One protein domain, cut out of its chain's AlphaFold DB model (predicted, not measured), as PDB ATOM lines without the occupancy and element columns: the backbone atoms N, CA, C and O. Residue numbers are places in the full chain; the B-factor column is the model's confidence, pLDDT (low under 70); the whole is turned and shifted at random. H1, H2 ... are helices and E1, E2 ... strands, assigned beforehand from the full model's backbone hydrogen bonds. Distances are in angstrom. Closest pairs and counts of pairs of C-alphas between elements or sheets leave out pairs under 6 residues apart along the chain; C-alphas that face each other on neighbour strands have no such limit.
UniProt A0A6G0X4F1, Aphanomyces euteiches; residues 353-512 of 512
ATOM      1  N   VAL A 353     549.096 524.621 384.477       93.94
ATOM      2  CA  VAL A 353     548.891 523.861 385.709       93.94
ATOM      3  C   VAL A 353     550.161 523.118 386.103       93.94
ATOM      4  O   VAL A 353     550.974 522.738 385.258       93.94
ATOM      5  N   ASN A 354     550.325 522.918 387.409       94.12
ATOM      6  CA  ASN A 354     551.422 522.140 387.974       94.12
ATOM      7  C   ASN A 354     551.191 520.634 387.778       94.12
ATOM      8  O   ASN A 354     550.051 520.175 387.673       94.12
ATOM      9  N   GLU A 355     552.275 519.862 387.788       95.94
ATOM     10  CA  GLU A 355     552.188 518.405 387.873       95.94
ATOM     11  C   GLU A 355     551.623 518.004 389.242       95.94
ATOM     12  O   GLU A 355     552.130 518.424 390.287       95.94
ATOM     13  N   VAL A 356     550.599 517.150 389.227       97.31
ATOM     14  CA  VAL A 356     550.019 516.552 390.432       97.31
ATOM     15  C   VAL A 356     550.054 515.040 390.312       97.31
ATOM     16  O   VAL A 356     549.476 514.446 389.394       97.31
ATOM     17  N   GLN A 357     550.700 514.414 391.285       97.69
ATOM     18  CA  GLN A 357     550.772 512.969 391.427       97.69
ATOM     19  C   GLN A 357     550.168 512.550 392.757       97.69
ATOM     20  O   GLN A 357     550.098 513.321 393.712       97.69
ATOM     21  N   GLN A 358     549.713 511.312 392.814       96.00
ATOM     22  CA  GLN A 358     549.045 510.756 393.966       96.00
ATOM     23  C   GLN A 358     549.712 509.454 394.366       96.00
ATOM     24  O   GLN A 358     550.036 508.616 393.526       96.00
ATOM     25  N   ILE A 359     549.880 509.285 395.667       94.38
ATOM     26  CA  ILE A 359     550.380 508.074 396.283       94.38
ATOM     27  C   ILE A 359     549.268 507.487 397.146       94.38
ATOM     28  O   ILE A 359     548.769 508.150 398.051       94.38
ATOM     29  N   SER A 360     548.910 506.234 396.890       92.25
ATOM     30  CA  SER A 360     548.028 505.445 397.746       92.25
ATOM     31  C   SER A 360     548.843 504.376 398.461       92.25
ATOM     32  O   SER A 360     549.496 503.554 397.809       92.25
ATOM     33  N   CYS A 361     548.813 504.382 399.793       91.06
ATOM     34  CA  CYS A 361     549.457 503.352 400.599       91.06
ATOM     35  C   CYS A 361     548.632 503.011 401.845       91.06
ATOM     36  O   CYS A 361     547.930 503.845 402.419       91.06
ATOM     37  N   GLN A 362     548.729 501.754 402.281       91.69
ATOM     38  CA  GLN A 362     548.050 501.255 403.471       91.69
ATOM     39  C   GLN A 362     548.999 500.388 404.299       91.69
ATOM     40  O   GLN A 362     549.492 499.370 403.826       91.69
ATOM     41  N   ALA A 363     549.234 500.776 405.549       92.50
ATOM     42  CA  ALA A 363     550.094 500.050 406.472       92.50
ATOM     43  C   ALA A 363     549.722 500.338 407.936       92.50
ATOM     44  O   ALA A 363     549.137 501.371 408.260       92.50
ATOM     45  N   ASN A 364     550.088 499.413 408.828       92.69
ATOM     46  CA  ASN A 364     550.007 499.566 410.284       92.69
ATOM     47  C   ASN A 364     551.380 499.468 410.978       92.69
ATOM     48  O   ASN A 364     551.449 499.491 412.205       92.69
ATOM     49  N   GLY A 365     552.459 499.355 410.199       92.38
ATOM     50  CA  GLY A 365     553.831 499.280 410.685       92.38
ATOM     51  C   GLY A 365     554.848 499.486 409.563       92.38
ATOM     52  O   GLY A 365     554.516 499.372 408.380       92.38
ATOM     53  N   GLY A 366     556.091 499.777 409.949       92.88
ATOM     54  CA  GLY A 366     557.229 499.850 409.033       92.88
ATOM     55  C   GLY A 366     557.526 501.227 408.441       92.88
ATOM     56  O   GLY A 366     556.996 502.256 408.871       92.88
ATOM     57  N   THR A 367     558.408 501.230 407.443       93.75
ATOM     58  CA  THR A 367     558.878 502.429 406.740       93.75
ATOM     59  C   THR A 367     558.870 502.224 405.227       93.75
ATOM     60  O   THR A 367     558.980 501.097 404.743       93.75
ATOM     61  N   PHE A 368     558.810 503.322 404.483       93.06
ATOM     62  CA  PHE A 368     558.971 503.362 403.031       93.06
ATOM     63  C   PHE A 368     559.937 504.476 402.635       93.06
ATOM     64  O   PHE A 368     560.223 505.372 403.426       93.06
ATOM     65  N   GLN A 369     560.442 504.428 401.409       93.50
ATOM     66  CA  GLN A 369     561.206 505.520 400.811       93.50
ATOM     67  C   GLN A 369     560.548 505.957 399.511       93.50
ATOM     68  O   GLN A 369     559.834 505.185 398.867       93.50
ATOM     69  N   ILE A 370     560.811 507.199 399.125       93.00
ATOM     70  CA  ILE A 370     560.393 507.748 397.842       93.00
ATOM     71  C   ILE A 370     561.614 507.885 396.955       93.00
ATOM     72  O   ILE A 370     562.629 508.436 397.378       93.00
ATOM     73  N   ALA A 371     561.507 507.394 395.727       92.19
ATOM     74  CA  ALA A 371     562.499 507.577 394.690       92.19
ATOM     75  C   ALA A 371     561.966 508.510 393.597       92.19
ATOM     76  O   ALA A 371     560.847 508.345 393.102       92.19
ATOM     77  N   PHE A 372     562.791 509.472 393.195       93.81
ATOM     78  CA  PHE A 372     562.523 510.376 392.085       93.81
ATOM     79  C   PHE A 372     563.815 510.658 391.321       93.81
ATOM     80  O   PHE A 372     564.827 511.055 391.904       93.81
ATOM     81  N   ARG A 373     563.790 510.448 389.999       91.19
ATOM     82  CA  ARG A 373     564.925 510.727 389.101       91.19
ATOM     83  C   ARG A 373     566.263 510.117 389.561       91.19
ATOM     84  O   ARG A 373     567.298 510.775 389.548       91.19
ATOM     85  N   GLY A 374     566.223 508.869 390.034       85.69
ATOM     86  CA  GLY A 374     567.408 508.126 390.479       85.69
ATOM     87  C   GLY A 374     567.919 508.457 391.888       85.69
ATOM     88  O   GLY A 374     568.885 507.838 392.322       85.69
ATOM     89  N   ALA A 375     567.279 509.374 392.619       90.69
ATOM     90  CA  ALA A 375     567.597 509.675 394.014       90.69
ATOM     91  C   ALA A 375     566.475 509.209 394.953       90.69
ATOM     92  O   ALA A 375     565.304 509.212 394.573       90.69
ATOM     93  N   THR A 376     566.831 508.810 396.176       92.81
ATOM     94  CA  THR A 376     565.906 508.270 397.186       92.81
ATOM     95  C   THR A 376     565.894 509.114 398.456       92.81
ATOM     96  O   THR A 376     566.952 509.552 398.908       92.81
ATOM     97  N   SER A 377     564.726 509.276 399.076       94.50
ATOM     98  CA  SER A 377     564.586 509.906 400.392       94.50
ATOM     99  C   SER A 377     565.221 509.072 401.510       94.50
ATOM    100  O   SER A 377     565.482 507.874 401.361       94.50
ATOM    101  N   SER A 378     565.369 509.671 402.693       93.06
ATOM    102  CA  SER A 378     565.531 508.906 403.934       93.06
ATOM    103  C   SER A 378     564.275 508.058 404.230       93.06
ATOM    104  O   SER A 378     563.202 508.348 403.687       93.06
ATOM    105  N   PRO A 379     564.375 506.990 405.048       94.00
ATOM    106  CA  PRO A 379     563.218 506.179 405.429       94.00
ATOM    107  C   PRO A 379     562.133 506.994 406.145       94.00
ATOM    108  O   PRO A 379     562.394 507.672 407.139       94.00
ATOM    109  N   ILE A 380     560.899 506.881 405.659       94.38
ATOM    110  CA  ILE A 380     559.705 507.567 406.154       94.38
ATOM    111  C   ILE A 380     558.827 506.546 406.878       94.38
ATOM    112  O   ILE A 380     558.501 505.494 406.330       94.38
ATOM    113  N   ALA A 381     558.426 506.840 408.114       94.38
ATOM    114  CA  ALA A 381     557.530 505.970 408.877       94.38
ATOM    115  C   ALA A 381     556.116 505.931 408.276       94.38
ATOM    116  O   ALA A 381     555.606 506.946 407.803       94.38
ATOM    117  N   PHE A 382     555.444 504.778 408.362       93.00
ATOM    118  CA  PHE A 382     554.069 504.610 407.866       93.00
ATOM    119  C   PHE A 382     553.069 505.618 408.466       93.00
ATOM    120  O   PHE A 382     552.074 505.959 407.831       93.00
ATOM    121  N   ASN A 383     553.325 506.088 409.691       93.94
ATOM    122  CA  ASN A 383     552.499 507.044 410.419       93.94
ATOM    123  C   ASN A 383     553.044 508.483 410.379       93.94
ATOM    124  O   ASN A 383     552.598 509.316 411.166       93.94
ATOM    125  N   ALA A 384     554.020 508.778 409.515       95.12
ATOM    126  CA  ALA A 384     554.643 510.094 409.460       95.12
ATOM    127  C   ALA A 384     553.602 511.194 409.166       95.12
ATOM    128  O   ALA A 384     552.753 511.001 408.289       95.12
ATOM    129  N   PRO A 385     553.650 512.340 409.874       94.38
ATOM    130  CA  PRO A 385     552.811 513.488 409.555       94.38
ATOM    131  C   PRO A 385     553.300 514.172 408.271       94.38
ATOM    132  O   PRO A 385     554.479 514.073 407.923       94.38
ATOM    133  N   VAL A 386     552.414 514.936 407.621       93.25
ATOM    134  CA  VAL A 386     552.671 515.625 406.339       93.25
ATOM    135  C   VAL A 386     554.005 516.375 406.329       93.25
ATOM    136  O   VAL A 386     554.787 516.189 405.405       93.25
ATOM    137  N   ALA A 387     554.307 517.147 407.380       93.00
ATOM    138  CA  ALA A 387     555.549 517.919 407.471       93.00
ATOM    139  C   ALA A 387     556.805 517.038 407.360       93.00
ATOM    140  O   ALA A 387     557.732 517.374 406.637       93.00
ATOM    141  N   ARG A 388     556.816 515.861 408.001       94.31
ATOM    142  CA  ARG A 388     557.967 514.942 407.949       94.31
ATOM    143  C   ARG A 388     558.111 514.269 406.593       94.31
ATOM    144  O   ARG A 388     559.228 513.963 406.191       94.31
ATOM    145  N   VAL A 389     556.998 514.027 405.903       94.00
ATOM    146  CA  VAL A 389     557.038 513.535 404.524       94.00
ATOM    147  C   VAL A 389     557.556 514.633 403.601       94.00
ATOM    148  O   VAL A 389     558.459 514.369 402.819       94.00
ATOM    149  N   GLN A 390     557.069 515.866 403.742       94.56
ATOM    150  CA  GLN A 390     557.547 517.003 402.960       94.56
ATOM    151  C   GLN A 390     559.052 517.237 403.160       94.56
ATOM    152  O   GLN A 390     559.776 517.303 402.171       94.56
ATOM    153  N   ASP A 391     559.546 517.226 404.403       94.44
ATOM    154  CA  ASP A 391     560.982 517.309 404.707       94.44
ATOM    155  C   ASP A 391     561.789 516.212 403.985       94.44
ATOM    156  O   ASP A 391     562.866 516.466 403.448       94.44
ATOM    157  N   ALA A 392     561.268 514.979 403.946       94.94
ATOM    158  CA  ALA A 392     561.940 513.851 403.305       94.94
ATOM    159  C   ALA A 392     561.986 513.967 401.772       94.94
ATOM    160  O   ALA A 392     562.956 513.514 401.165       94.94
ATOM    161  N   PHE A 393     560.973 514.574 401.149       94.88
ATOM    162  CA  PHE A 393     560.972 514.884 399.717       94.88
ATOM    163  C   PHE A 393     561.931 516.031 399.383       94.88
ATOM    164  O   PHE A 393     562.694 515.910 398.430       94.88
ATOM    165  N   LEU A 394     561.930 517.110 400.172       94.56
ATOM    166  CA  LEU A 394     562.825 518.261 399.976       94.56
ATOM    167  C   LEU A 394     564.301 517.914 400.224       94.56
ATOM    168  O   LEU A 394     565.195 518.620 399.768       94.56
ATOM    169  N   ALA A 395     564.571 516.808 400.919       94.44
ATOM    170  CA  ALA A 395     565.913 516.251 401.052       94.44
ATOM    171  C   ALA A 395     566.395 515.490 399.797       94.44
ATOM    172  O   ALA A 395     567.578 515.154 399.717       94.44
ATOM    173  N   ILE A 396     565.518 515.192 398.826       93.88
ATOM    174  CA  ILE A 396     565.900 514.560 397.557       93.88
ATOM    175  C   ILE A 396     566.483 515.640 396.624       93.88
ATOM    176  O   ILE A 396     565.752 516.542 396.228       93.88
ATOM    177  N   PRO A 397     567.748 515.536 396.164       90.19
ATOM    178  CA  PRO A 397     568.399 516.593 395.369       90.19
ATOM    179  C   PRO A 397     567.747 516.914 394.015       90.19
ATOM    180  O   PRO A 397     568.081 517.914 393.386       90.19
ATOM    181  N   THR A 398     566.878 516.034 393.520       90.25
ATOM    182  CA  THR A 398     566.194 516.159 392.226       90.25
ATOM    183  C   THR A 398     564.805 516.791 392.335       90.25
ATOM    184  O   THR A 398     564.126 516.897 391.310       90.25
ATOM    185  N   ILE A 399     564.394 517.182 393.547       92.31
ATOM    186  CA  ILE A 399     563.140 517.870 393.854       92.31
ATOM    187  C   ILE A 399     563.484 519.246 394.415       92.31
ATOM    188  O   ILE A 399     564.232 519.358 395.380       92.31
ATOM    189  N   THR A 400     562.931 520.290 393.807       89.94
ATOM    190  CA  THR A 400     563.176 521.671 394.234       89.94
ATOM    191  C   THR A 400     562.192 522.087 395.320       89.94
ATOM    192  O   THR A 400     562.604 522.621 396.345       89.94
ATOM    193  N   ASP A 401     560.896 521.849 395.100       90.31
ATOM    194  CA  ASP A 401     559.848 522.123 396.084       90.31
ATOM    195  C   ASP A 401     558.530 521.427 395.711       90.31
ATOM    196  O   ASP A 401     558.249 521.173 394.530       90.31
ATOM    197  N   ILE A 402     557.717 521.140 396.729       93.75
ATOM    198  CA  ILE A 402     556.420 520.476 396.598       93.75
ATOM    199  C   ILE A 402     555.428 520.939 397.670       93.75
ATOM    200  O   ILE A 402     555.805 521.391 398.751       93.75
ATOM    201  N   SER A 403     554.141 520.691 397.429       94.00
ATOM    202  CA  SER A 403     553.113 520.689 398.471       94.00
ATOM    203  C   SER A 403     552.444 519.319 398.573       94.00
ATOM    204  O   SER A 403     552.205 518.650 397.565       94.00
ATOM    205  N   ILE A 404     552.163 518.884 399.805       94.62
ATOM    206  CA  ILE A 404     551.543 517.585 400.090       94.62
ATOM    207  C   ILE A 404     550.245 517.795 400.866       94.62
ATOM    208  O   ILE A 404     550.220 518.505 401.870       94.62
ATOM    209  N   THR A 405     549.178 517.122 400.443       94.50
ATOM    210  CA  THR A 405     547.925 517.024 401.200       94.50
ATOM    211  C   THR A 405     547.525 515.569 401.403       94.50
ATOM    212  O   THR A 405     547.803 514.711 400.567       94.50
ATOM    213  N   TYR A 406     546.905 515.273 402.545       94.81
ATOM    214  CA  TYR A 406     546.387 513.941 402.865       94.81
ATOM    215  C   TYR A 406     544.872 513.915 402.719       94.81
ATOM    216  O   TYR A 406     544.196 514.866 403.109       94.81
ATOM    217  N   SER A 407     544.334 512.808 402.211       92.56
ATOM    218  CA  SER A 407     542.887 512.607 402.124       92.56
ATOM    219  C   SER A 407     542.229 512.418 403.491       92.56
ATOM    220  O   SER A 407     541.030 512.643 403.622       92.56
ATOM    221  N   GLN A 408     542.986 511.975 404.504       85.19
ATOM    222  CA  GLN A 408     542.488 511.784 405.867       85.19
ATOM    223  C   GLN A 408     543.107 512.797 406.837       85.19
ATOM    224  O   GLN A 408     544.327 512.887 406.986       85.19
ATOM    225  N   GLN A 409     542.258 513.556 407.532       74.56
ATOM    226  CA  GLN A 409     542.687 514.571 408.491       74.56
ATOM    227  C   GLN A 409     543.309 513.912 409.734       74.56
ATOM    228  O   GLN A 409     542.687 513.067 410.371       74.56
ATOM    229  N   GLY A 410     544.548 514.282 410.073       71.31
ATOM    230  CA  GLY A 410     545.289 513.698 411.203       71.31
ATOM    231  C   GLY A 410     545.823 512.276 410.965       71.31
ATOM    232  O   GLY A 410     546.448 511.713 411.863       71.31
ATOM    233  N   GLY A 411     545.606 511.700 409.776       73.19
ATOM    234  CA  GLY A 411     546.163 510.406 409.385       73.19
ATOM    235  C   GLY A 411     547.664 510.498 409.105       73.19
ATOM    236  O   GLY A 411     548.158 511.513 408.624       73.19
ATOM    237  N   GLY A 412     548.410 509.442 409.420       89.56
ATOM    238  CA  GLY A 412     549.797 509.304 408.979       89.56
ATOM    239  C   GLY A 412     549.878 508.833 407.525       89.56
ATOM    240  O   GLY A 412     548.889 508.326 406.995       89.56
ATOM    241  N   ALA A 413     551.052 508.972 406.904       91.62
ATOM    242  CA  ALA A 413     551.301 508.730 405.477       91.62
ATOM    243  C   ALA A 413     550.522 507.557 404.848       91.62
ATOM    244  O   ALA A 413     549.893 507.752 403.812       91.62
ATOM    245  N   CYS A 414     550.509 506.388 405.497       92.12
ATOM    246  CA  CYS A 414     549.858 505.163 405.020       92.12
ATOM    247  C   CYS A 414     548.775 504.620 405.969       92.12
ATOM    248  O   CYS A 414     548.390 503.453 405.878       92.12
ATOM    249  N   ILE A 415     548.280 505.417 406.920       91.69
ATOM    250  CA  ILE A 415     547.248 504.958 407.861       91.69
ATOM    251  C   ILE A 415     545.893 504.888 407.151       91.69
ATOM    252  O   ILE A 415     545.500 505.826 406.470       91.69
ATOM    253  N   GLY A 416     545.155 503.787 407.329       85.94
ATOM    254  CA  GLY A 416     543.751 503.705 406.899       85.94
ATOM    255  C   GLY A 416     543.526 503.799 405.385       85.94
ATOM    256  O   GLY A 416     542.424 504.149 404.971       85.94
ATOM    257  N   GLY A 417     544.551 503.512 404.572       86.31
ATOM    258  CA  GLY A 417     544.495 503.680 403.116       86.31
ATOM    259  C   GLY A 417     544.574 505.144 402.689       86.31
ATOM    260  O   GLY A 417     543.893 505.549 401.749       86.31
ATOM    261  N   ASN A 418     545.344 505.952 403.425       91.94
ATOM    262  CA  ASN A 418     545.529 507.363 403.130       91.94
ATOM    263  C   ASN A 418     546.083 507.580 401.716       91.94
ATOM    264  O   ASN A 418     546.951 506.857 401.221       91.94
ATOM    265  N   ILE A 419     545.567 508.633 401.097       93.62
ATOM    266  CA  ILE A 419     546.008 509.131 399.813       93.62
ATOM    267  C   ILE A 419     546.814 510.401 400.064       93.62
ATOM    268  O   ILE A 419     546.307 511.361 400.645       93.62
ATOM    269  N   MET A 420     548.056 510.411 399.594       94.50
ATOM    270  CA  MET A 420     548.904 511.594 399.577       94.50
ATOM    271  C   MET A 420     548.843 512.215 398.184       94.50
ATOM    272  O   MET A 420     549.202 511.562 397.206       94.50
ATOM    273  N   THR A 421     548.404 513.464 398.091       96.12
ATOM    274  CA  THR A 421     548.410 514.243 396.850       96.12
ATOM    275  C   THR A 421     549.614 515.167 396.873       96.12
ATOM    276  O   THR A 421     549.731 516.013 397.758       96.12
ATOM    277  N   ILE A 422     550.511 514.993 395.909       96.69
ATOM    278  CA  ILE A 422     551.769 515.721 395.776       96.69
ATOM    279  C   ILE A 422     551.654 516.637 394.568       96.69
ATOM    280  O   ILE A 422     551.483 516.171 393.442       96.69
ATOM    281  N   THR A 423     551.759 517.940 394.801       96.12
ATOM    282  CA  THR A 423     551.840 518.943 393.738       96.12
ATOM    283  C   THR A 423     553.272 519.436 393.650       96.12
ATOM    284  O   THR A 423     553.811 519.928 394.641       96.12
ATOM    285  N   PHE A 424     553.885 519.330 392.476       94.50
ATOM    286  CA  PHE A 424     555.215 519.886 392.242       94.50
ATOM    287  C   PHE A 424     555.101 521.388 392.019       94.50
ATOM    288  O   PHE A 424     554.406 521.845 391.113       94.50
ATOM    289  N   THR A 425     555.734 522.164 392.894       90.56
ATOM    290  CA  THR A 425     555.560 523.620 392.938       90.56
ATOM    291  C   THR A 425     556.664 524.362 392.199       90.56
ATOM    292  O   THR A 425     556.428 525.472 391.727       90.56
ATOM    293  N   GLN A 426     557.842 523.747 392.064       88.19
ATOM    294  CA  GLN A 426     559.026 524.356 391.445       88.19
ATOM    295  C   GLN A 426     559.669 523.511 390.341       88.19
ATOM    296  O   GLN A 426     560.564 523.994 389.644       88.19
ATOM    297  N   ASP A 427     559.226 522.267 390.172       90.50
ATOM    298  CA  ASP A 427     559.619 521.388 389.074       90.50
ATOM    299  C   ASP A 427     558.505 521.394 388.020       90.50
ATOM    300  O   ASP A 427     557.417 520.867 388.250       90.50
ATOM    301  N   PHE A 428     558.760 522.028 386.874       91.88
ATOM    302  CA  PHE A 428     557.749 522.266 385.838       91.88
ATOM    303  C   PHE A 428     557.760 521.225 384.710       91.88
ATOM    304  O   PHE A 428     558.739 520.498 384.503       91.88
ATOM    305  N   GLY A 429     556.657 521.196 383.959       91.81
ATOM    306  CA  GLY A 429     556.382 520.255 382.876       91.81
ATOM    307  C   GLY A 429     555.772 518.931 383.343       91.81
ATOM    308  O   GLY A 429     555.478 518.730 384.520       91.81
ATOM    309  N   ALA A 430     555.595 518.008 382.397       92.50
ATOM    310  CA  ALA A 430     555.121 516.657 382.680       92.50
ATOM    311  C   ALA A 430     556.254 515.819 383.295       92.50
ATOM    312  O   ALA A 430     557.177 515.380 382.602       92.50
ATOM    313  N   LEU A 431     556.204 515.607 384.610       93.81
ATOM    314  CA  LEU A 431     557.272 514.927 385.350       93.81
ATOM    315  C   LEU A 431     557.092 513.402 385.330       93.81
ATOM    316  O   LEU A 431     555.960 512.917 385.267       93.81
ATOM    317  N   PRO A 432     558.175 512.606 385.414       93.38
ATOM    318  CA  PRO A 432     558.055 511.162 385.605       93.38
ATOM    319  C   PRO A 432     557.342 510.836 386.924       93.38
ATOM    320  O   PRO A 432     557.334 511.644 387.852       93.38
ATOM    321  N   LEU A 433     556.744 509.646 387.008       93.62
ATOM    322  CA  LEU A 433     556.073 509.208 388.230       93.62
ATOM    323  C   LEU A 433     557.079 509.006 389.370       93.62
ATOM    324  O   LEU A 433     558.178 508.487 389.159       93.62
ATOM    325  N   LEU A 434     556.670 509.377 390.581       94.06
ATOM    326  CA  LEU A 434     557.331 508.960 391.813       94.06
ATOM    327  C   LEU A 434     557.320 507.430 391.917       94.06
ATOM    328  O   LEU A 434     556.386 506.763 391.471       94.06
ATOM    329  N   VAL A 435     558.348 506.869 392.543       91.69
ATOM    330  CA  VAL A 435     558.420 505.434 392.824       91.69
ATOM    331  C   VAL A 435     558.467 505.239 394.329       91.69
ATOM    332  O   VAL A 435     559.300 505.831 395.014       91.69
ATOM    333  N   ILE A 436     557.575 504.401 394.852       90.50
ATOM    334  CA  ILE A 436     557.674 503.941 396.234       90.50
ATOM    335  C   ILE A 436     558.631 502.765 396.292       90.50
ATOM    336  O   ILE A 436     558.499 501.801 395.544       90.50
ATOM    337  N   VAL A 437     559.563 502.846 397.232       88.19
ATOM    338  CA  VAL A 437     560.440 501.747 397.611       88.19
ATOM    339  C   VAL A 437     559.969 501.252 398.980       88.19
ATOM    340  O   VAL A 437     560.374 501.746 400.033       88.19
ATOM    341  N   ASP A 438     559.024 500.315 398.966       75.44
ATOM    342  CA  ASP A 438     558.302 499.782 400.125       75.44
ATOM    343  C   ASP A 438     558.932 498.480 400.641       75.44
ATOM    344  O   ASP A 438     558.327 497.410 400.633       75.44
ATOM    345  N   GLN A 439     560.172 498.572 401.135       68.19
ATOM    346  CA  GLN A 439     560.914 497.397 401.620       68.19
ATOM    347  C   GLN A 439     560.512 496.925 403.027       68.19
ATOM    348  O   GLN A 439     560.869 495.812 403.407       68.19
ATOM    349  N   ALA A 440     559.784 497.734 403.808       85.62
ATOM    350  CA  ALA A 440     559.485 497.407 405.205       85.62
ATOM    351  C   ALA A 440     558.044 497.698 405.653       85.62
ATOM    352  O   ALA A 440     557.744 497.511 406.830       85.62
ATOM    353  N   LEU A 441     557.148 498.152 404.769       91.12
ATOM    354  CA  LEU A 441     555.752 498.399 405.143       91.12
ATOM    355  C   LEU A 441     555.018 497.089 405.439       91.12
ATOM    356  O   LEU A 441     555.078 496.136 404.660       91.12
ATOM    357  N   THR A 442     554.265 497.069 406.537       92.25
ATOM    358  CA  THR A 442     553.446 495.920 406.938       92.25
ATOM    359  C   THR A 442     551.995 496.318 407.157       92.25
ATOM    360  O   THR A 442     551.715 497.385 407.702       92.25
ATOM    361  N   LEU A 443     551.070 495.432 406.796       92.25
ATOM    362  CA  LEU A 443     549.655 495.518 407.152       92.25
ATOM    363  C   LEU A 443     549.229 494.171 407.726       92.25
ATOM    364  O   LEU A 443     549.354 493.147 407.056       92.25
ATOM    365  N   SER A 444     548.764 494.158 408.976       90.62
ATOM    366  CA  SER A 444     548.343 492.929 409.671       90.62
ATOM    367  C   SER A 444     549.405 491.816 409.640       90.62
ATOM    368  O   SER A 444     549.092 490.643 409.453       90.62
ATOM    369  N   GLY A 445     550.681 492.196 409.777       85.50
ATOM    370  CA  GLY A 445     551.822 491.271 409.753       85.50
ATOM    371  C   GLY A 445     552.265 490.804 408.361       85.50
ATOM    372  O   GLY A 445     553.200 490.018 408.268       85.50
ATOM    373  N   GLN A 446     551.635 491.279 407.281       88.69
ATOM    374  CA  GLN A 446     552.004 490.949 405.899       88.69
ATOM    375  C   GLN A 446     552.772 492.095 405.238       88.69
ATOM    376  O   GLN A 446     552.359 493.255 405.346       88.69
ATOM    377  N   SER A 447     553.836 491.766 404.499       88.75
ATOM    378  CA  SER A 447     554.584 492.736 403.686       88.75
ATOM    379  C   SER A 447     553.677 493.411 402.653       88.75
ATOM    380  O   SER A 447     552.833 492.762 402.024       88.75
ATOM    381  N   GLN A 448     553.841 494.724 402.500       87.31
ATOM    382  CA  GLN A 448     553.135 495.545 401.513       87.31
ATOM    383  C   GLN A 448     553.992 495.883 400.288       87.31
ATOM    384  O   GLN A 448     553.594 496.737 399.504       87.31
ATOM    385  N   GLN A 449     555.132 495.212 400.099       84.81
ATOM    386  CA  GLN A 449     556.020 495.455 398.962       84.81
ATOM    387  C   GLN A 449     555.261 495.388 397.625       84.81
ATOM    388  O   GLN A 449     554.594 494.392 397.331       84.81
ATOM    389  N   GLY A 450     555.357 496.453 396.824       82.06
ATOM    390  CA  GLY A 450     554.716 496.558 395.512       82.06
ATOM    391  C   GLY A 450     553.192 496.729 395.537       82.06
ATOM    392  O   GLY A 450     552.565 496.672 394.480       82.06
ATOM    393  N   LYS A 451     552.574 496.921 396.711       86.81
ATOM    394  CA  LYS A 451     551.126 497.187 396.829       86.81
ATOM    395  C   LYS A 451     550.788 498.673 396.839       86.81
ATOM    396  O   LYS A 451     549.629 499.027 396.634       86.81
ATOM    397  N   SER A 452     551.772 499.531 397.086       89.56
ATOM    398  CA  SER A 452     551.591 500.978 397.021       89.56
ATOM    399  C   SER A 452     551.464 501.423 395.565       89.56
ATOM    400  O   SER A 452     552.227 500.982 394.707       89.56
ATOM    401  N   ILE A 453     550.508 502.304 395.275       91.50
ATOM    402  CA  ILE A 453     550.226 502.751 393.906       91.50
ATOM    403  C   ILE A 453     550.578 504.226 393.785       91.50
ATOM    404  O   ILE A 453     550.130 505.039 394.594       91.50
ATOM    405  N   VAL A 454     551.337 504.565 392.744       94.56
ATOM    406  CA  VAL A 454     551.566 505.950 392.330       94.56
ATOM    407  C   VAL A 454     550.834 506.201 391.017       94.56
ATOM    408  O   VAL A 454     550.980 505.432 390.066       94.56
ATOM    409  N   SER A 455     550.050 507.272 390.950       95.38
ATOM    410  CA  SER A 455     549.332 507.684 389.743       95.38
ATOM    411  C   SER A 455     549.510 509.174 389.467       95.38
ATOM    412  O   SER A 455     549.736 509.976 390.370       95.38
ATOM    413  N   ARG A 456     549.407 509.560 388.194       96.69
ATOM    414  CA  ARG A 456     549.333 510.967 387.790       96.69
ATOM    415  C   ARG A 456     547.872 511.396 387.760       96.69
ATOM    416  O   ARG A 456     547.064 510.730 387.118       96.69
ATOM    417  N   ILE A 457     547.564 512.513 388.409       95.94
ATOM    418  CA  ILE A 457     546.225 513.116 388.410       95.94
ATOM    419  C   ILE A 457     546.164 514.293 387.441       95.94
ATOM    420  O   ILE A 457     545.190 514.439 386.712       95.94
ATOM    421  N   GLN A 458     547.228 515.092 387.387       96.00
ATOM    422  CA  GLN A 458     547.346 516.222 386.474       96.00
ATOM    423  C   GLN A 458     548.750 516.231 385.880       96.00
ATOM    424  O   GLN A 458     549.730 516.255 386.621       96.00
ATOM    425  N   ALA A 459     548.837 516.223 384.550       95.12
ATOM    426  CA  ALA A 459     550.097 516.490 383.870       95.12
ATOM    427  C   ALA A 459     550.406 517.987 383.950       95.12
ATOM    428  O   ALA A 459     549.535 518.804 383.628       95.12
ATOM    429  N   GLY A 460     551.620 518.331 384.372       93.88
ATOM    430  CA  GLY A 460     552.092 519.709 384.383       93.88
ATOM    431  C   GLY A 460     552.239 520.255 382.964       93.88
ATOM    432  O   GLY A 460     552.812 519.593 382.097       93.88
ATOM    433  N   THR A 461     551.722 521.461 382.725       94.19
ATOM    434  CA  THR A 461     551.780 522.139 381.414       94.19
ATOM    435  C   THR A 461     552.689 523.360 381.395       94.19
ATOM    436  O   THR A 461     552.952 523.886 380.318       94.19
ATOM    437  N   LYS A 462     553.180 523.784 382.563       92.38
ATOM    438  CA  LYS A 462     554.194 524.834 382.691       92.38
ATOM    439  C   LYS A 462     555.459 524.502 381.912       92.38
ATOM    440  O   LYS A 462     555.909 523.349 381.953       92.38
ATOM    441  N   GLU A 463     556.051 525.484 381.241       91.50
ATOM    442  CA  GLU A 463     557.335 525.269 380.587       91.50
ATOM    443  C   GLU A 463     558.442 525.080 381.625       91.50
ATOM    444  O   GLU A 463     558.390 525.543 382.763       91.50
ATOM    445  N   ASN A 464     559.492 524.382 381.211       91.06
ATOM    446  CA  ASN A 464     560.745 524.327 381.947       91.06
ATOM    447  C   ASN A 464     561.865 524.822 381.031       91.06
ATOM    448  O   ASN A 464     562.784 524.082 380.671       91.06
ATOM    449  N   ALA A 465     561.711 526.058 380.564       92.69
ATOM    450  CA  ALA A 465     562.544 526.664 379.543       92.69
ATOM    451  C   ALA A 465     563.780 527.334 380.146       92.69
ATOM    452  O   ALA A 465     563.726 527.897 381.239       92.69
ATOM    453  N   VAL A 466     564.905 527.295 379.425       94.50
ATOM    454  CA  VAL A 466     566.137 527.992 379.829       94.50
ATOM    455  C   VAL A 466     565.852 529.485 379.926       94.50
ATOM    456  O   VAL A 466     565.375 530.087 378.966       94.50
ATOM    457  N   CYS A 467     566.134 530.063 381.094       95.44
ATOM    458  CA  CYS A 467     565.846 531.463 381.393       95.44
ATOM    459  C   CYS A 467     564.391 531.874 381.085       95.44
ATOM    460  O   CYS A 467     564.162 532.991 380.615       95.44
ATOM    461  N   SER A 468     563.427 530.962 381.288       94.44
ATOM    462  CA  SER A 468     561.989 531.201 381.088       94.44
ATOM    463  C   SER A 468     561.640 531.809 379.720       94.44
ATOM    464  O   SER A 468     560.672 532.546 379.614       94.44
ATOM    465  N   ASN A 469     562.448 531.555 378.679       94.75
ATOM    466  CA  ASN A 469     562.373 532.182 377.345       94.75
ATOM    467  C   ASN A 469     562.566 533.712 377.289       94.75
ATOM    468  O   ASN A 469     562.575 534.278 376.196       94.75
ATOM    469  N   HIS A 470     562.803 534.381 378.419       94.38
ATOM    470  CA  HIS A 470     562.936 535.843 378.512       94.38
ATOM    471  C   HIS A 470     564.328 536.286 378.958       94.38
ATOM    472  O   HIS A 470     564.509 537.362 379.526       94.38
ATOM    473  N   GLY A 471     565.343 535.466 378.703       93.56
ATOM    474  CA  GLY A 471     566.730 535.799 378.990       93.56
ATOM    475  C   GLY A 471     567.713 534.998 378.153       93.56
ATOM    476  O   GLY A 471     567.359 534.022 377.494       93.56
ATOM    477  N   THR A 472     568.977 535.413 378.190       95.31
ATOM    478  CA  THR A 472     570.078 534.684 377.556       95.31
ATOM    479  C   THR A 472     570.941 533.999 378.608       95.31
ATOM    480  O   THR A 472     571.321 534.585 379.623       95.31
ATOM    481  N   CYS A 473     571.253 532.725 378.380       96.12
ATOM    482  CA  CYS A 473     572.119 531.959 379.267       96.12
ATOM    483  C   CYS A 473     573.593 532.275 378.989       96.12
ATOM    484  O   CYS A 473     574.077 532.075 377.874       96.12
ATOM    485  N   ASN A 474     574.332 532.708 380.013       96.44
ATOM    486  CA  ASN A 474     575.788 532.696 379.966       96.44
ATOM    487  C   ASN A 474     576.286 531.310 380.388       96.44
ATOM    488  O   ASN A 474     576.403 531.021 381.577       96.44
ATOM    489  N   TYR A 475     576.610 530.468 379.411       94.81
ATOM    490  CA  TYR A 475     577.059 529.094 379.648       94.81
ATOM    491  C   TYR A 475     578.422 528.980 380.352       94.81
ATOM    492  O   TYR A 475     578.756 527.903 380.824       94.81
ATOM    493  N   ASN A 476     579.206 530.052 380.498       93.25
ATOM    494  CA  ASN A 476     580.451 529.994 381.277       93.25
ATOM    495  C   ASN A 476     580.187 530.104 382.785       93.25
ATOM    496  O   ASN A 476     580.902 529.508 383.593       93.25
ATOM    497  N   THR A 477     579.162 530.869 383.176       93.94
ATOM    498  CA  THR A 477     578.800 531.102 384.583       93.94
ATOM    499  C   THR A 477     577.556 530.331 385.022       93.94
ATOM    500  O   THR A 477     577.391 530.095 386.214       93.94
ATOM    501  N   GLY A 478     576.713 529.896 384.081       94.56
ATOM    502  CA  GLY A 478     575.409 529.292 384.354       94.56
ATOM    503  C   GLY A 478     574.356 530.316 384.784       94.56
ATOM    504  O   GLY A 478     573.380 529.947 385.423       94.56
ATOM    505  N   VAL A 479     574.553 531.605 384.482       95.50
ATOM    506  CA  VAL A 479     573.659 532.688 384.922       95.50
ATOM    507  C   VAL A 479     572.830 533.217 383.754       95.50
ATOM    508  O   VAL A 479     573.372 533.569 382.701       95.50
ATOM    509  N   CYS A 480     571.518 533.320 383.959       96.50
ATOM    510  CA  CYS A 480     570.608 533.960 383.017       96.50
ATOM    511  C   CYS A 480     570.704 535.486 383.094       96.50
ATOM    512  O   CYS A 480     570.608 536.080 384.167       96.50
ATOM    513  N   HIS A 481     570.850 536.117 381.935       95.94
ATOM    514  CA  HIS A 481     570.753 537.560 381.766       95.94
ATOM    515  C   HIS A 481     569.348 537.879 381.271       95.94
ATOM    516  O   HIS A 481     569.022 537.622 380.110       95.94
ATOM    517  N   CYS A 482     568.509 538.387 382.168       95.00
ATOM    518  CA  CYS A 482     567.113 538.650 381.856       95.00
ATOM    519  C   CYS A 482     566.963 539.813 380.879       95.00
ATOM    520  O   CYS A 482     567.663 540.824 380.969       95.00
ATOM    521  N   GLY A 483     566.043 539.639 379.937       92.94
ATOM    522  CA  GLY A 483     565.620 540.671 379.013       92.94
ATOM    523  C   GLY A 483     564.952 541.832 379.741       92.94
ATOM    524  O   GLY A 483     564.565 541.746 380.910       92.94
ATOM    525  N   PHE A 484     564.817 542.946 379.029       91.19
ATOM    526  CA  PHE A 484     564.175 544.130 379.575       91.19
ATOM    527  C   PHE A 484     562.747 543.807 380.056       91.19
ATOM    528  O   PHE A 484     561.961 543.232 379.310       91.19
ATOM    529  N   GLY A 485     562.412 544.196 381.292       89.81
ATOM    530  CA  GLY A 485     561.095 543.953 381.894       89.81
ATOM    531  C   GLY A 485     560.947 542.608 382.616       89.81
ATOM    532  O   GLY A 485     559.911 542.388 383.241       89.81
ATOM    533  N   PHE A 486     561.974 541.753 382.610       93.75
ATOM    534  CA  PHE A 486     561.943 540.440 383.259       93.75
ATOM    535  C   PHE A 486     562.995 540.305 384.359       93.75
ATOM    536  O   PHE A 486     564.109 540.817 384.258       93.75
ATOM    537  N   GLY A 487     562.632 539.607 385.429       93.12
ATOM    538  CA  GLY A 487     563.471 539.373 386.594       93.12
ATOM    539  C   GLY A 487     563.378 537.939 387.094       93.12
ATOM    540  O   GLY A 487     562.597 537.125 386.607       93.12
ATOM    541  N   SER A 488     564.202 537.625 388.088       93.06
ATOM    542  CA  SER A 488     564.202 536.317 388.736       93.06
ATOM    543  C   SER A 488     562.878 536.055 389.459       93.06
ATOM    544  O   SER A 488     562.378 536.915 390.192       93.06
ATOM    545  N   SER A 489     562.328 534.857 389.270       91.31
ATOM    546  CA  SER A 489     561.031 534.467 389.807       91.31
ATOM    547  C   SER A 489     561.139 533.574 391.042       91.31
ATOM    548  O   SER A 489     562.199 533.037 391.381       91.31
ATOM    549  N   ASN A 490     560.011 533.409 391.726       87.25
ATOM    550  CA  ASN A 490     559.784 532.359 392.712       87.25
ATOM    551  C   ASN A 490     559.022 531.157 392.122       87.25
ATOM    552  O   ASN A 490     558.439 530.410 392.894       87.25
ATOM    553  N   GLY A 491     558.931 531.000 390.797       81.81
ATOM    554  CA  GLY A 491     558.179 529.920 390.138       81.81
ATOM    555  C   GLY A 491     556.657 530.129 390.029       81.81
ATOM    556  O   GLY A 491     555.955 529.325 389.412       81.81
ATOM    557  N   TYR A 492     556.137 531.224 390.591       81.81
ATOM    558  CA  TYR A 492     554.714 531.585 390.585       81.81
ATOM    559  C   TYR A 492     554.449 532.955 389.952       81.81
ATOM    560  O   TYR A 492     553.470 533.619 390.291       81.81
ATOM    561  N   GLY A 493     555.340 533.415 389.071       78.75
ATOM    562  CA  GLY A 493     555.212 534.735 388.450       78.75
ATOM    563  C   GLY A 493     555.339 535.895 389.448       78.75
ATOM    564  O   GLY A 493     554.868 536.995 389.172       78.75
ATOM    565  N   GLN A 494     555.964 535.671 390.608       87.44
ATOM    566  CA  GLN A 494     556.313 536.704 391.588       87.44
ATOM    567  C   GLN A 494     557.843 536.804 391.730       87.44
ATOM    568  O   GLN A 494     558.544 535.868 391.333       87.44
ATOM    569  N   PRO A 495     558.385 537.900 392.302       89.62
ATOM    570  CA  PRO A 495     559.822 538.034 392.509       89.62
ATOM    571  C   PRO A 495     560.375 536.898 393.376       89.62
ATOM    572  O   PRO A 495     559.789 536.542 394.399       89.62
ATOM    573  N   GLY A 496     561.533 536.361 393.001       89.38
ATOM    574  CA  GLY A 496     562.236 535.342 393.778       89.38
ATOM    575  C   GLY A 496     563.695 535.196 393.368       89.38
ATOM    576  O   GLY A 496     564.226 536.024 392.631       89.38
ATOM    577  N   ASN A 497     564.353 534.135 393.839       89.50
ATOM    578  CA  ASN A 497     565.804 533.943 393.708       89.50
ATOM    579  C   ASN A 497     566.200 532.792 392.761       89.50
ATOM    580  O   ASN A 497     567.340 532.338 392.818       89.50
ATOM    581  N   ARG A 498     565.295 532.297 391.902       88.69
ATOM    582  CA  ARG A 498     565.603 531.195 390.965       88.69
ATOM    583  C   ARG A 498     566.636 531.573 389.896       88.69
ATOM    584  O   ARG A 498     567.303 530.696 389.360       88.69
ATOM    585  N   GLY A 499     566.769 532.860 389.582       91.25
ATOM    586  CA  GLY A 499     567.645 533.360 388.522       91.25
ATOM    587  C   GLY A 499     567.171 532.965 387.124       91.25
ATOM    588  O   GLY A 499     567.994 532.813 386.233       91.25
ATOM    589  N   ASP A 500     565.868 532.753 386.941       92.44
ATOM    590  CA  ASP A 500     565.256 532.140 385.756       92.44
ATOM    591  C   ASP A 500     564.589 533.131 384.799       92.44
ATOM    592  O   ASP A 500     564.159 532.714 383.740       92.44
ATOM    593  N   CYS A 501     564.508 534.423 385.125       94.50
ATOM    594  CA  CYS A 501     563.819 535.433 384.308       94.50
ATOM    595  C   CYS A 501     562.299 535.221 384.156       94.50
ATOM    596  O   CYS A 501     561.678 535.806 383.272       94.50
ATOM    597  N   GLY A 502     561.688 534.422 385.038       93.12
ATOM    598  CA  GLY A 502     560.261 534.092 384.996       93.12
ATOM    599  C   GLY A 502     559.332 535.096 385.694       93.12
ATOM    600  O   GLY A 502     558.196 534.757 386.006       93.12
ATOM    601  N   TYR A 503     559.805 536.296 386.048       92.75
ATOM    602  CA  TYR A 503     558.999 537.324 386.717       92.75
ATOM    603  C   TYR A 503     558.865 538.577 385.851       92.75
ATOM    604  O   TYR A 503     559.869 539.177 385.478       92.75
ATOM    605  N   VAL A 504     557.631 539.014 385.589       91.44
ATOM    606  CA  VAL A 504     557.352 540.280 384.891       91.44
ATOM    607  C   VAL A 504     557.459 541.435 385.883       91.44
ATOM    608  O   VAL A 504     556.678 541.531 386.833       91.44
ATOM    609  N   MET A 505     558.425 542.327 385.673       88.12
ATOM    610  CA  MET A 505     558.644 543.467 386.558       88.12
ATOM    611  C   MET A 505     557.535 544.525 386.397       88.12
ATOM    612  O   MET A 505     557.094 544.791 385.281       88.12
ATOM    613  N   PRO A 506     557.110 545.204 387.482       78.00
ATOM    614  CA  PRO A 506     555.926 546.066 387.467       78.00
ATOM    615  C   PRO A 506     556.101 547.416 386.745       78.00
ATOM    616  O   PRO A 506     555.166 548.210 386.712       78.00
ATOM    617  N   TRP A 507     557.270 547.703 386.162       60.06
ATOM    618  CA  TRP A 507     557.579 549.002 385.557       60.06
ATOM    619  C   TRP A 507     558.058 548.862 384.115       60.06
ATOM    620  O   TRP A 507     559.255 548.897 383.865       60.06
ATOM    621  N   GLN A 508     557.111 548.745 383.185       52.47
ATOM    622  CA  GLN A 508     557.065 549.509 381.931       52.47
ATOM    623  C   GLN A 508     555.683 549.324 381.288       52.47
ATOM    624  O   GLN A 508     555.478 548.502 380.398       52.47
ATOM    625  N   VAL A 509     554.718 550.133 381.729       43.56
ATOM    626  CA  VAL A 509     553.612 550.511 380.847       43.56
ATOM    627  C   VAL A 509     554.233 551.415 379.784       43.56
ATOM    628  O   VAL A 509     554.593 552.555 380.076       43.56
ATOM    629  N   VAL A 510     554.420 550.895 378.572       45.69
ATOM    630  CA  VAL A 510     554.631 551.738 377.393       45.69
ATOM    631  C   VAL A 510     553.339 552.531 377.219       45.69
ATOM    632  O   VAL A 510     552.304 551.978 376.851       45.69
ATOM    633  N   VAL A 511     553.371 553.815 377.573       41.19
ATOM    634  CA  VAL A 511     552.342 554.756 377.131       41.19
ATOM    635  C   VAL A 511     552.581 554.952 375.634       41.19
ATOM    636  O   VAL A 511     553.694 555.307 375.247       41.19
ATOM    637  N   TYR A 512     551.567 554.612 374.834       40.12
ATOM    638  CA  TYR A 512     551.551 554.729 373.372       40.12
ATOM    639  C   TYR A 512     551.860 556.140 372.871       40.12
ATOM    640  O   TYR A 512     551.409 557.109 373.528       40.12
TER     641      TYR A 512
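This is residues 353 to 512 of the 512 residues of a protein of Aphanomyces euteiches (UniProt A0A6G0X4F1). With little regular structure, this is two lobes end to end: the larger holds sheet E3 E4 E1 E6, H1 over it, and pair E2 E5; the smaller holds hairpin E7 E8 and loops. Of 160 printed residues, 48 are in one named helix and eight strands, mostly strand, neighbours antiparallel. It is loose, radius of gyration of the C-alphas 19.3 A, spanning 71 by 34 by 22 A.

Find C-alpha 356 at (550.019, 516.552, 390.432), where E1, 356 to 360, begins. Then come E2, 367 to 372, 17.1 A long; H1, 386 to 394; E3, 402 to 406; E4, 419 to 424; E5, 435 to 437; E6, 453 to 458; E7, 471 to 474; E8, 479 to 482.

Within hydrogen-bond range find N 358 and O 455 of E1 and E6, 2.8 A, N 359 and O 420 of E1 and E4, 2.8 A, N 403 and O 423 of hairpin E3 and E4, 2.9 A, N 371 and O 435 of E2 and E5, 2.8 A, and N 472 and O 481 of hairpin E7 and E8, 2.9 A. H1, every O i to N i+4 pair within range, is over E3, height over the sheet 8.7 A; C-alphas 386 and 404 are closest, 6.6 A.

C-alphas 445 and 512 are farthest apart, 73.1 A. The printed part has no cut; links E2 to H1, E3 to E4, E5 to E6 and E6 to E7 are long. Residues 439 and 507 to 512 have pLDDT under 70.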